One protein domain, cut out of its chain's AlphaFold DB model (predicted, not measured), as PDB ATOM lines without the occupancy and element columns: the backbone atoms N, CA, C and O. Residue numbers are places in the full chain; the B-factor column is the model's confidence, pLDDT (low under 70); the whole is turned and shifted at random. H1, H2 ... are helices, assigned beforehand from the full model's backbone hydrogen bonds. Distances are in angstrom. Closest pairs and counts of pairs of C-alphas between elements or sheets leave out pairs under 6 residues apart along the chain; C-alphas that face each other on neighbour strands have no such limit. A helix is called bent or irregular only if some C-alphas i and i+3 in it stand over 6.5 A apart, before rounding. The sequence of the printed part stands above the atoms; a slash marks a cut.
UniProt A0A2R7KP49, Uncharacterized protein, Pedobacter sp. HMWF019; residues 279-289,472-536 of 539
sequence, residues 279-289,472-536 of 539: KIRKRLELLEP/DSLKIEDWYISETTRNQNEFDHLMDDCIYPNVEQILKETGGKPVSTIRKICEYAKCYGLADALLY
ATOM      1  N   LYS A 279     -41.563  42.496  41.621       76.69
ATOM      2  CA  LYS A 279     -40.184  42.818  42.000       76.69
ATOM      3  C   LYS A 279     -39.327  41.556  42.033       76.69
ATOM      4  O   LYS A 279     -38.341  41.509  41.316       76.69
ATOM      5  N   ILE A 280     -39.708  40.516  42.778       78.44
ATOM      6  CA  ILE A 280     -38.931  39.264  42.870       78.44
ATOM      7  C   ILE A 280     -38.699  38.637  41.489       78.44
ATOM      8  O   ILE A 280     -37.596  38.183  41.204       78.44
ATOM      9  N   ARG A 281     -39.693  38.649  40.597       78.19
ATOM     10  CA  ARG A 281     -39.535  38.120  39.233       78.19
ATOM     11  C   ARG A 281     -38.545  38.910  38.396       78.19
ATOM     12  O   ARG A 281     -37.615  38.312  37.870       78.19
ATOM     13  N   LYS A 282     -38.688  40.236  38.350       79.88
ATOM     14  CA  LYS A 282     -37.709  41.101  37.677       79.88
ATOM     15  C   LYS A 282     -36.307  40.875  38.238       79.88
ATOM     16  O   LYS A 282     -35.343  40.786  37.488       79.88
ATOM     17  N   ARG A 283     -36.190  40.697  39.558       84.62
ATOM     18  CA  ARG A 283     -34.914  40.361  40.200       84.62
ATOM     19  C   ARG A 283     -34.352  39.029  39.729       84.62
ATOM     20  O   ARG A 283     -33.158  38.961  39.483       84.62
ATOM     21  N   LEU A 284     -35.172  37.986  39.602       85.56
ATOM     22  CA  LEU A 284     -34.738  36.689  39.071       85.56
ATOM     23  C   LEU A 284     -34.225  36.815  37.630       85.56
ATOM     24  O   LEU A 284     -33.125  36.345  37.344       85.56
ATOM     25  N   GLU A 285     -34.980  37.491  36.761       84.31
ATOM     26  CA  GLU A 285     -34.625  37.705  35.348       84.31
ATOM     27  C   GLU A 285     -33.302  38.461  35.183       84.31
ATOM     28  O   GLU A 285     -32.491  38.129  34.319       84.31
ATOM     29  N   LEU A 286     -33.075  39.460  36.034       84.75
ATOM     30  CA  LEU A 286     -31.881  40.294  36.015       84.75
ATOM     31  C   LEU A 286     -30.671  39.628  36.693       84.75
ATOM     32  O   LEU A 286     -29.554  39.711  36.182       84.75
ATOM     33  N   LEU A 287     -30.870  38.950  37.828       87.81
ATOM     34  CA  LEU A 287     -29.772  38.367  38.607       87.81
ATOM     35  C   LEU A 287     -29.228  37.082  38.014       87.81
ATOM     36  O   LEU A 287     -28.033  36.845  38.145       87.81
ATOM     37  N   GLU A 288     -30.051  36.240  37.387       87.31
ATOM     38  CA  GLU A 288     -29.551  34.982  36.828       87.31
ATOM     39  C   GLU A 288     -28.367  35.193  35.858       87.31
ATOM     40  O   GLU A 288     -27.299  34.615  36.097       87.31
ATOM     41  N   PRO A 289     -28.486  36.004  34.787       84.06
ATOM     42  CA  PRO A 289     -27.373  36.227  33.868       84.06
ATOM     43  C   PRO A 289     -26.203  36.970  34.528       84.06
ATOM     44  O   PRO A 289     -25.052  36.646  34.229       84.06
ATOM     45  N   ASP A 472     -13.759  40.435  46.660       89.31
ATOM     46  CA  ASP A 472     -13.631  41.591  47.531       89.31
ATOM     47  C   ASP A 472     -14.589  42.693  47.051       89.31
ATOM     48  O   ASP A 472     -15.340  42.516  46.084       89.31
ATOM     49  N   SER A 473     -14.607  43.819  47.761       86.31
ATOM     50  CA  SER A 473     -15.501  44.931  47.440       86.31
ATOM     51  C   SER A 473     -15.220  45.518  46.055       86.31
ATOM     52  O   SER A 473     -16.167  45.824  45.338       86.31
ATOM     53  N   LEU A 474     -13.946  45.607  45.655       88.25
ATOM     54  CA  LEU A 474     -13.541  46.150  44.356       88.25
ATOM     55  C   LEU A 474     -14.058  45.277  43.211       88.25
ATOM     56  O   LEU A 474     -14.625  45.784  42.253       88.25
ATOM     57  N   LYS A 475     -13.954  43.952  43.333       88.25
ATOM     58  CA  LYS A 475     -14.470  43.023  42.317       88.25
ATOM     59  C   LYS A 475     -15.989  43.024  42.210       88.25
ATOM     60  O   LYS A 475     -16.519  42.765  41.133       88.25
ATOM     61  N   ILE A 476     -16.698  43.266  43.313       86.94
ATOM     62  CA  ILE A 476     -18.158  43.429  43.276       86.94
ATOM     63  C   ILE A 476     -18.529  44.742  42.590       86.94
ATOM     64  O   ILE A 476     -19.477  44.753  41.809       86.94
ATOM     65  N   GLU A 477     -17.789  45.817  42.847       86.56
ATOM     66  CA  GLU A 477     -17.966  47.100  42.166       86.56
ATOM     67  C   GLU A 477     -17.699  46.966  40.659       86.56
ATOM     68  O   GLU A 477     -18.550  47.338  39.853       86.56
ATOM     69  N   ASP A 478     -16.594  46.327  40.269       85.75
ATOM     70  CA  ASP A 478     -16.273  46.031  38.868       85.75
ATOM     71  C   ASP A 478     -17.363  45.180  38.203       85.75
ATOM     72  O   ASP A 478     -17.790  45.458  37.079       85.75
ATOM     73  N   TRP A 479     -17.847  44.148  38.902       85.88
ATOM     74  CA  TRP A 479     -18.953  43.319  38.429       85.88
ATOM     75  C   TRP A 479     -20.227  44.142  38.241       85.88
ATOM     76  O   TRP A 479     -20.844  44.058  37.177       85.88
ATOM     77  N   TYR A 480     -20.590  44.969  39.223       82.94
ATOM     78  CA  TYR A 480     -21.744  45.857  39.144       82.94
ATOM     79  C   TYR A 480     -21.634  46.770  37.921       82.94
ATOM     80  O   TYR A 480     -22.491  46.702  37.042       82.94
ATOM     81  N   ILE A 481     -20.533  47.515  37.787       81.88
ATOM     82  CA  ILE A 481     -20.258  48.394  36.638       81.88
ATOM     83  C   ILE A 481     -20.340  47.619  35.314       81.88
ATOM     84  O   ILE A 481     -20.847  48.131  34.315       81.88
ATOM     85  N   SER A 482     -19.861  46.374  35.279       77.94
ATOM     86  CA  SER A 482     -19.913  45.555  34.066       77.94
ATOM     87  C   SER A 482     -21.341  45.163  33.663       77.94
ATOM     88  O   SER A 482     -21.641  45.123  32.469       77.94
ATOM     89  N   GLU A 483     -22.238  44.921  34.621       76.06
ATOM     90  CA  GLU A 483     -23.618  44.498  34.347       76.06
ATOM     91  C   GLU A 483     -24.564  45.681  34.076       76.06
ATOM     92  O   GLU A 483     -25.450  45.563  33.224       76.06
ATOM     93  N   THR A 484     -24.337  46.855  34.680       63.59
ATOM     94  CA  THR A 484     -25.147  48.066  34.416       63.59
ATOM     95  C   THR A 484     -25.069  48.526  32.958       63.59
ATOM     96  O   THR A 484     -26.034  49.068  32.417       63.59
ATOM     97  N   THR A 485     -23.976  48.219  32.248       62.69
ATOM     98  CA  THR A 485     -23.851  48.513  30.807       62.69
ATOM     99  C   THR A 485     -24.836  47.741  29.914       62.69
ATOM    100  O   THR A 485     -24.992  48.096  28.744       62.69
ATOM    101  N   ARG A 486     -25.523  46.709  30.432       57.72
ATOM    102  CA  ARG A 486     -26.469  45.877  29.666       57.72
ATOM    103  C   ARG A 486     -27.948  46.234  29.845       57.72
ATOM    104  O   ARG A 486     -28.699  45.968  28.913       57.72
ATOM    105  N   ASN A 487     -28.363  46.798  30.986       56.62
ATOM    106  CA  ASN A 487     -29.757  47.179  31.299       56.62
ATOM    107  C   ASN A 487     -29.790  48.196  32.464       56.62
ATOM    108  O   ASN A 487     -30.051  47.820  33.603       56.62
ATOM    109  N   GLN A 488     -29.510  49.471  32.169       61.84
ATOM    110  CA  GLN A 488     -29.169  50.503  33.167       61.84
ATOM    111  C   GLN A 488     -30.176  50.627  34.329       61.84
ATOM    112  O   GLN A 488     -29.884  50.229  35.445       61.84
ATOM    113  N   ASN A 489     -31.395  51.107  34.093       66.25
ATOM    114  CA  ASN A 489     -32.180  51.643  35.217       66.25
ATOM    115  C   ASN A 489     -32.790  50.589  36.165       66.25
ATOM    116  O   ASN A 489     -32.986  50.863  37.347       66.25
ATOM    117  N   GLU A 490     -33.153  49.402  35.667       69.69
ATOM    118  CA  GLU A 490     -33.818  48.385  36.501       69.69
ATOM    119  C   GLU A 490     -32.822  47.531  37.295       69.69
ATOM    120  O   GLU A 490     -33.144  47.089  38.403       69.69
ATOM    121  N   PHE A 491     -31.619  47.312  36.752       75.81
ATOM    122  CA  PHE A 491     -30.560  46.591  37.454       75.81
ATOM    123  C   PHE A 491     -29.989  47.428  38.599       75.81
ATOM    124  O   PHE A 491     -29.831  46.895  39.698       75.81
ATOM    125  N   ASP A 492     -29.788  48.731  38.371       76.50
ATOM    126  CA  ASP A 492     -29.320  49.686  39.382       76.50
ATOM    127  C   ASP A 492     -30.227  49.654  40.614       76.50
ATOM    128  O   ASP A 492     -29.777  49.375  41.717       76.50
ATOM    129  N   HIS A 493     -31.543  49.790  40.425       76.25
ATOM    130  CA  HIS A 493     -32.498  49.772  41.536       76.25
ATOM    131  C   HIS A 493     -32.484  48.450  42.322       76.25
ATOM    132  O   HIS A 493     -32.672  48.439  43.536       76.25
ATOM    133  N   LEU A 494     -32.298  47.304  41.661       76.44
ATOM    134  CA  LEU A 494     -32.173  46.020  42.355       76.44
ATOM    135  C   LEU A 494     -30.890  45.956  43.184       76.44
ATOM    136  O   LEU A 494     -30.922  45.559  44.355       76.44
ATOM    137  N   MET A 495     -29.773  46.318  42.562       77.69
ATOM    138  CA  MET A 495     -28.459  46.279  43.180       77.69
ATOM    139  C   MET A 495     -28.376  47.262  44.345       77.69
ATOM    140  O   MET A 495     -28.036  46.836  45.449       77.69
ATOM    141  N   ASP A 496     -28.781  48.510  44.141       80.81
ATOM    142  CA  ASP A 496     -28.723  49.586  45.128       80.81
ATOM    143  C   ASP A 496     -29.674  49.359  46.310       80.81
ATOM    144  O   ASP A 496     -29.340  49.716  47.435       80.81
ATOM    145  N   ASP A 497     -30.829  48.717  46.109       77.25
ATOM    146  CA  ASP A 497     -31.772  48.472  47.209       77.25
ATOM    147  C   ASP A 497     -31.399  47.271  48.079       77.25
ATOM    148  O   ASP A 497     -31.695  47.236  49.275       77.25
ATOM    149  N   CYS A 498     -30.875  46.210  47.459       79.06
ATOM    150  CA  CYS A 498     -30.811  44.893  48.097       79.06
ATOM    151  C   CYS A 498     -29.385  44.425  48.345       79.06
ATOM    152  O   CYS A 498     -29.114  43.815  49.380       79.06
ATOM    153  N   ILE A 499     -28.490  44.660  47.391       85.06
ATOM    154  CA  ILE A 499     -27.191  43.988  47.343       85.06
ATOM    155  C   ILE A 499     -26.102  44.953  47.791       85.06
ATOM    156  O   ILE A 499     -25.451  44.679  48.795       85.06
ATOM    157  N   TYR A 500     -25.962  46.094  47.115       85.69
ATOM    158  CA  TYR A 500     -24.917  47.093  47.344       85.69
ATOM    159  C   TYR A 500     -24.825  47.563  48.807       85.69
ATOM    160  O   TYR A 500     -23.734  47.486  49.377       85.69
ATOM    161  N   PRO A 501     -25.937  47.907  49.496       89.25
ATOM    162  CA  PRO A 501     -25.888  48.325  50.901       89.25
ATOM    163  C   PRO A 501     -25.405  47.230  51.858       89.25
ATOM    164  O   PRO A 501     -25.035  47.517  52.993       89.25
ATOM    165  N   ASN A 502     -25.434  45.969  51.420       90.44
ATOM    166  CA  ASN A 502     -25.113  44.801  52.230       90.44
ATOM    167  C   ASN A 502     -23.807  44.115  51.798       90.44
ATOM    168  O   ASN A 502     -23.457  43.090  52.382       90.44
ATOM    169  N   VAL A 503     -23.072  44.648  50.813       89.94
ATOM    170  CA  VAL A 503     -21.883  43.994  50.229       89.94
ATOM    171  C   VAL A 503     -20.821  43.672  51.276       89.94
ATOM    172  O   VAL A 503     -20.333  42.543  51.312       89.94
ATOM    173  N   GLU A 504     -20.491  44.614  52.161       91.50
ATOM    174  CA  GLU A 504     -19.489  44.376  53.208       91.50
ATOM    175  C   GLU A 504     -19.895  43.226  54.137       91.50
ATOM    176  O   GLU A 504     -19.078  42.364  54.469       91.50
ATOM    177  N   GLN A 505     -21.175  43.175  54.519       93.31
ATOM    178  CA  GLN A 505     -21.710  42.115  55.368       93.31
ATOM    179  C   GLN A 505     -21.731  40.771  54.631       93.31
ATOM    180  O   GLN A 505     -21.313  39.762  55.198       93.31
ATOM    181  N   ILE A 506     -22.150  40.762  53.360       93.06
ATOM    182  CA  ILE A 506     -22.134  39.577  52.496       93.06
ATOM    183  C   ILE A 506     -20.716  39.002  52.438       93.06
ATOM    184  O   ILE A 506     -20.523  37.837  52.771       93.06
ATOM    185  N   LEU A 507     -19.718  39.818  52.090       93.25
ATOM    186  CA  LEU A 507     -18.324  39.380  51.971       93.25
ATOM    187  C   LEU A 507     -17.749  38.878  53.295       93.25
ATOM    188  O   LEU A 507     -17.025  37.881  53.321       93.25
ATOM    189  N   LYS A 508     -18.086  39.543  54.404       93.19
ATOM    190  CA  LYS A 508     -17.660  39.137  55.747       93.19
ATOM    191  C   LYS A 508     -18.230  37.775  56.141       93.19
ATOM    192  O   LYS A 508     -17.502  36.956  56.695       93.19
ATOM    193  N   GLU A 509     -19.508  37.527  55.864       93.44
ATOM    194  CA  GLU A 509     -20.166  36.250  56.168       93.44
ATOM    195  C   GLU A 509     -19.659  35.108  55.284       93.44
ATOM    196  O   GLU A 509     -19.564  33.965  55.730       93.44
ATOM    197  N   THR A 510     -19.326  35.405  54.031       93.38
ATOM    198  CA  THR A 510     -18.993  34.387  53.028       93.38
ATOM    199  C   THR A 510     -17.492  34.129  52.922       93.38
ATOM    200  O   THR A 510     -17.076  33.125  52.334       93.38
ATOM    201  N   GLY A 511     -16.671  35.033  53.469       92.44
ATOM    202  CA  GLY A 511     -15.224  35.064  53.268       92.44
ATOM    203  C   GLY A 511     -14.836  35.295  51.806       92.44
ATOM    204  O   GLY A 511     -13.777  34.832  51.387       92.44
ATOM    205  N   GLY A 512     -15.721  35.907  51.008       89.88
ATOM    206  CA  GLY A 512     -15.520  36.132  49.573       89.88
ATOM    207  C   GLY A 512     -15.538  34.863  48.713       89.88
ATOM    208  O   GLY A 512     -15.174  34.914  47.537       89.88
ATOM    209  N   LYS A 513     -15.932  33.703  49.257       89.94
ATOM    210  CA  LYS A 513     -15.988  32.457  48.476       89.94
ATOM    211  C   LYS A 513     -17.139  32.520  47.457       89.94
ATOM    212  O   LYS A 513     -18.234  32.943  47.833       89.94
ATOM    213  N   PRO A 514     -16.944  32.100  46.192       88.06
ATOM    214  CA  PRO A 514     -17.937  32.290  45.129       88.06
ATOM    215  C   PRO A 514     -19.313  31.685  45.426       88.06
ATOM    216  O   PRO A 514     -20.323  32.377  45.313       88.06
ATOM    217  N   VAL A 515     -19.366  30.415  45.837       89.44
ATOM    218  CA  VAL A 515     -20.630  29.693  46.078       89.44
ATOM    219  C   VAL A 515     -21.432  30.325  47.207       89.44
ATOM    220  O   VAL A 515     -22.593  30.688  47.009       89.44
ATOM    221  N   SER A 516     -20.815  30.505  48.374       91.56
ATOM    222  CA  SER A 516     -21.473  31.140  49.516       91.56
ATOM    223  C   SER A 516     -21.874  32.588  49.218       91.56
ATOM    224  O   SER A 516     -22.965  33.001  49.607       91.56
ATOM    225  N   THR A 517     -21.068  33.340  48.462       92.69
ATOM    226  CA  THR A 517     -21.397  34.717  48.056       92.69
ATOM    227  C   THR A 517     -22.597  34.773  47.118       92.69
ATOM    228  O   THR A 517     -23.516  35.547  47.370       92.69
ATOM    229  N   ILE A 518     -22.662  33.910  46.097       92.19
ATOM    230  CA  ILE A 518     -23.827  33.811  45.202       92.19
ATOM    231  C   ILE A 518     -25.092  33.470  45.999       92.19
ATOM    232  O   ILE A 518     -26.121  34.126  45.831       92.19
ATOM    233  N   ARG A 519     -25.014  32.489  46.909       93.00
ATOM    234  CA  ARG A 519     -26.139  32.125  47.785       93.00
ATOM    235  C   ARG A 519     -26.615  33.316  48.610       93.00
ATOM    236  O   ARG A 519     -27.806  33.620  48.608       93.00
ATOM    237  N   LYS A 520     -25.682  34.020  49.250       93.88
ATOM    238  CA  LYS A 520     -25.991  35.169  50.098       93.88
ATOM    239  C   LYS A 520     -26.606  36.323  49.304       93.88
ATOM    240  O   LYS A 520     -27.598  36.894  49.745       93.88
ATOM    241  N   ILE A 521     -26.099  36.618  48.105       92.38
ATOM    242  CA  ILE A 521     -26.697  37.619  47.208       92.38
ATOM    243  C   ILE A 521     -28.154  37.254  46.877       92.38
ATOM    244  O   ILE A 521     -29.039  38.104  46.986       92.38
ATOM    245  N   CYS A 522     -28.437  35.992  46.533       92.12
ATOM    246  CA  CYS A 522     -29.806  35.542  46.265       92.12
ATOM    247  C   CYS A 522     -30.730  35.669  47.490       92.12
ATOM    248  O   CYS A 522     -31.896  36.032  47.324       92.12
ATOM    249  N   GLU A 523     -30.230  35.407  48.703       90.75
ATOM    250  CA  GLU A 523     -30.986  35.602  49.950       90.75
ATOM    251  C   GLU A 523     -31.381  37.071  50.149       90.75
ATOM    252  O   GLU A 523     -32.563  37.362  50.348       90.75
ATOM    253  N   TYR A 524     -30.426  37.999  50.032       89.81
ATOM    254  CA  TYR A 524     -30.684  39.441  50.157       89.81
ATOM    255  C   TYR A 524     -31.644  39.957  49.078       89.81
ATOM    256  O   TYR A 524     -32.529  40.768  49.358       89.81
ATOM    257  N   ALA A 525     -31.539  39.434  47.856       87.25
ATOM    258  CA  ALA A 525     -32.449  39.769  46.765       87.25
ATOM    259  C   ALA A 525     -33.861  39.162  46.915       87.25
ATOM    260  O   ALA A 525     -34.760  39.540  46.157       87.25
ATOM    261  N   LYS A 526     -34.083  38.270  47.896       87.00
ATOM    262  CA  LYS A 526     -35.303  37.453  48.067       87.00
ATOM    263  C   LYS A 526     -35.592  36.539  46.867       87.00
ATOM    264  O   LYS A 526     -36.744  36.232  46.564       87.00
ATOM    265  N   CYS A 527     -34.539  36.086  46.195       86.38
ATOM    266  CA  CYS A 527     -34.577  35.197  45.036       86.38
ATOM    267  C   CYS A 527     -34.198  33.768  45.447       86.38
ATOM    268  O   CYS A 527     -33.211  33.202  44.972       86.38
ATOM    269  N   TYR A 528     -34.959  33.193  46.380       83.25
ATOM    270  CA  TYR A 528     -34.679  31.858  46.913       83.25
ATOM    271  C   TYR A 528     -34.736  30.789  45.809       83.25
ATOM    272  O   TYR A 528     -35.586  30.837  44.924       83.25
ATOM    273  N   GLY A 529     -33.814  29.826  45.852       83.56
ATOM    274  CA  GLY A 529     -33.706  28.744  44.864       83.56
ATOM    275  C   GLY A 529     -32.933  29.092  43.585       83.56
ATOM    276  O   GLY A 529     -32.453  28.175  42.919       83.56
ATOM    277  N   LEU A 530     -32.723  30.380  43.269       89.19
ATOM    278  CA  LEU A 530     -31.910  30.787  42.112       89.19
ATOM    279  C   LEU A 530     -30.465  30.283  42.234       89.19
ATOM    280  O   LEU A 530     -29.916  29.733  41.283       89.19
ATOM    281  N   ALA A 531     -29.865  30.429  43.419       89.69
ATOM    282  CA  ALA A 531     -28.500  29.979  43.667       89.69
ATOM    283  C   ALA A 531     -28.337  28.469  43.436       89.69
ATOM    284  O   ALA A 531     -27.379  28.059  42.790       89.69
ATOM    285  N   ASP A 532     -29.278  27.643  43.901       87.56
ATOM    286  CA  ASP A 532     -29.223  26.192  43.682       87.56
ATOM    287  C   ASP A 532     -29.355  25.839  42.200       87.56
ATOM    288  O   ASP A 532     -28.582  25.026  41.694       87.56
ATOM    289  N   ALA A 533     -30.281  26.491  41.488       86.00
ATOM    290  CA  ALA A 533     -30.462  26.297  40.052       86.00
ATOM    291  C   ALA A 533     -29.211  26.684  39.240       86.00
ATOM    292  O   ALA A 533     -28.891  26.026  38.250       86.00
ATOM    293  N   LEU A 534     -28.494  27.730  39.668       85.25
ATOM    294  CA  LEU A 534     -27.263  28.208  39.031       85.25
ATOM    295  C   LEU A 534     -26.040  27.344  39.349       85.25
ATOM    296  O   LEU A 534     -25.244  27.053  38.457       85.25
ATOM    297  N   LEU A 535     -25.860  26.989  40.620       84.12
ATOM    298  CA  LEU A 535     -24.639  26.356  41.126       84.12
ATOM    299  C   LEU A 535     -24.652  24.835  40.959       84.12
ATOM    300  O   LEU A 535     -23.590  24.234  40.794       84.12
ATOM    301  N   TYR A 536     -25.840  24.225  40.966       78.81
ATOM    302  CA  TYR A 536     -26.036  22.779  40.852       78.81
ATOM    303  C   TYR A 536     -27.126  22.457  39.818       78.81
ATOM    304  O   TYR A 536     -28.166  21.884  40.164       78.81
TER     305      TYR A 536
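AT A GLANCE: This is residues 279 to 289 and 472 to 536 of the 539 residues of an uncharacterized protein of Pedobacter sp. HMWF019 (UniProt A0A2R7KP49). Two helical hairpins, H2 with H3 and H4 with H5, are joined through the long, kinked helix H3, which has H2 folded back along one side and H4 crossing it steeply on another. H5 folds back on H4 on the side away from H3, and H1 is loosely placed next to H5, near H4 and the early part of H3. The printed part has 76 residues with five named helices, in the order H1, H2, H3, H4, H5, and no named strand; the class is all helix. The whole is compact, with a radius of gyration of the C-alphas of 11.6 A, and its outline is rounded, spanning 30 by 26 by 18 A.

HOW THE PARTS SIT: H1, residues 279 to 289, and H5, residues 530 to 535, only just touch, with 3 pairs of C-alphas within 8 A. Their closest C-alphas, those of Glu 288 and Leu 530, are 7.1 A apart, and the two helices run the same way at a shallow tilt of 14 degrees. H1 is close to but not clearly touching H3, residues 488 to 510: the closest C-alphas, those of Leu 286 and Phe 491, are 6.6 A apart, and the lines are about perpendicular, at 75 degrees. H1 is near H4, residues 514 to 524, with 6 pairs of C-alphas within 10 A and no pair within 8 A. H1 and H2, residues 473 to 484, are apart. H2 and H3 form a helical hairpin: they touch, with the C-alphas of Thr 484 and Phe 491 the closest pair at 6.4 A, and run opposite ways at a shallow tilt of 19 degrees. H3 has a kink of 56 degrees near residue 501 and is irregular, with C-alphas 501 and 504 7.9 A apart, and its line is a rough one. H3 and H4 touch with 10 pairs of C-alphas within 8 A, the closest being those of Thr 510 and Ser 516 at 5.4 A; their lines stand at a steep tilt of 60 degrees, opposite ways. H4 and H5 form the other helical hairpin and touch, with the C-alphas of Arg 519 and Ala 531 the closest pair at 5.2 A; they run opposite ways at a shallow tilt of 5 degrees. H2 is apart from H4 and H5, and H3 is apart from H5. In H2, H4 and H5 every O i to N i+4 pair is within hydrogen-bond range, while in H1 6 of 7 are and in H3 13 of 19.

IN THESE COORDINATES: H1 begins at C-alpha 279, at (-40.184, 42.818, 42.000), and measures 16.5 A from first to last C-alpha. It is neither bent nor irregular, but only just: C-alphas 286 and 289 are 6.4 A apart. H2 also measures 16.5 A. H3, the longest helix with 23 residues, runs 27.5 A from Gln 488, at (-29.169, 50.503, 33.167), to Thr 510. H4 measures 15.5 A from Pro 514 to Tyr 524. H5, six residues, ends at C-alpha 535, at (-24.639, 26.356, 41.126).

THE WHOLE: The two C-alphas farthest apart are those of Asn 489 and Tyr 536, at 30.0 A. Residues 290 to 471 are not printed, and C-alphas 289 and 472 are 20.1 A apart across this cut, which lies between H1 and H2. Of the links that are printed whole, H2 to H3, H3 to H4 and H4 to H5 are tight. The mean pLDDT of the printed part is 84.0, and the model's confidence is low, under 70, at residues 484 to 490, of which 484 belongs to H2 and 488 to 490 belong to H3.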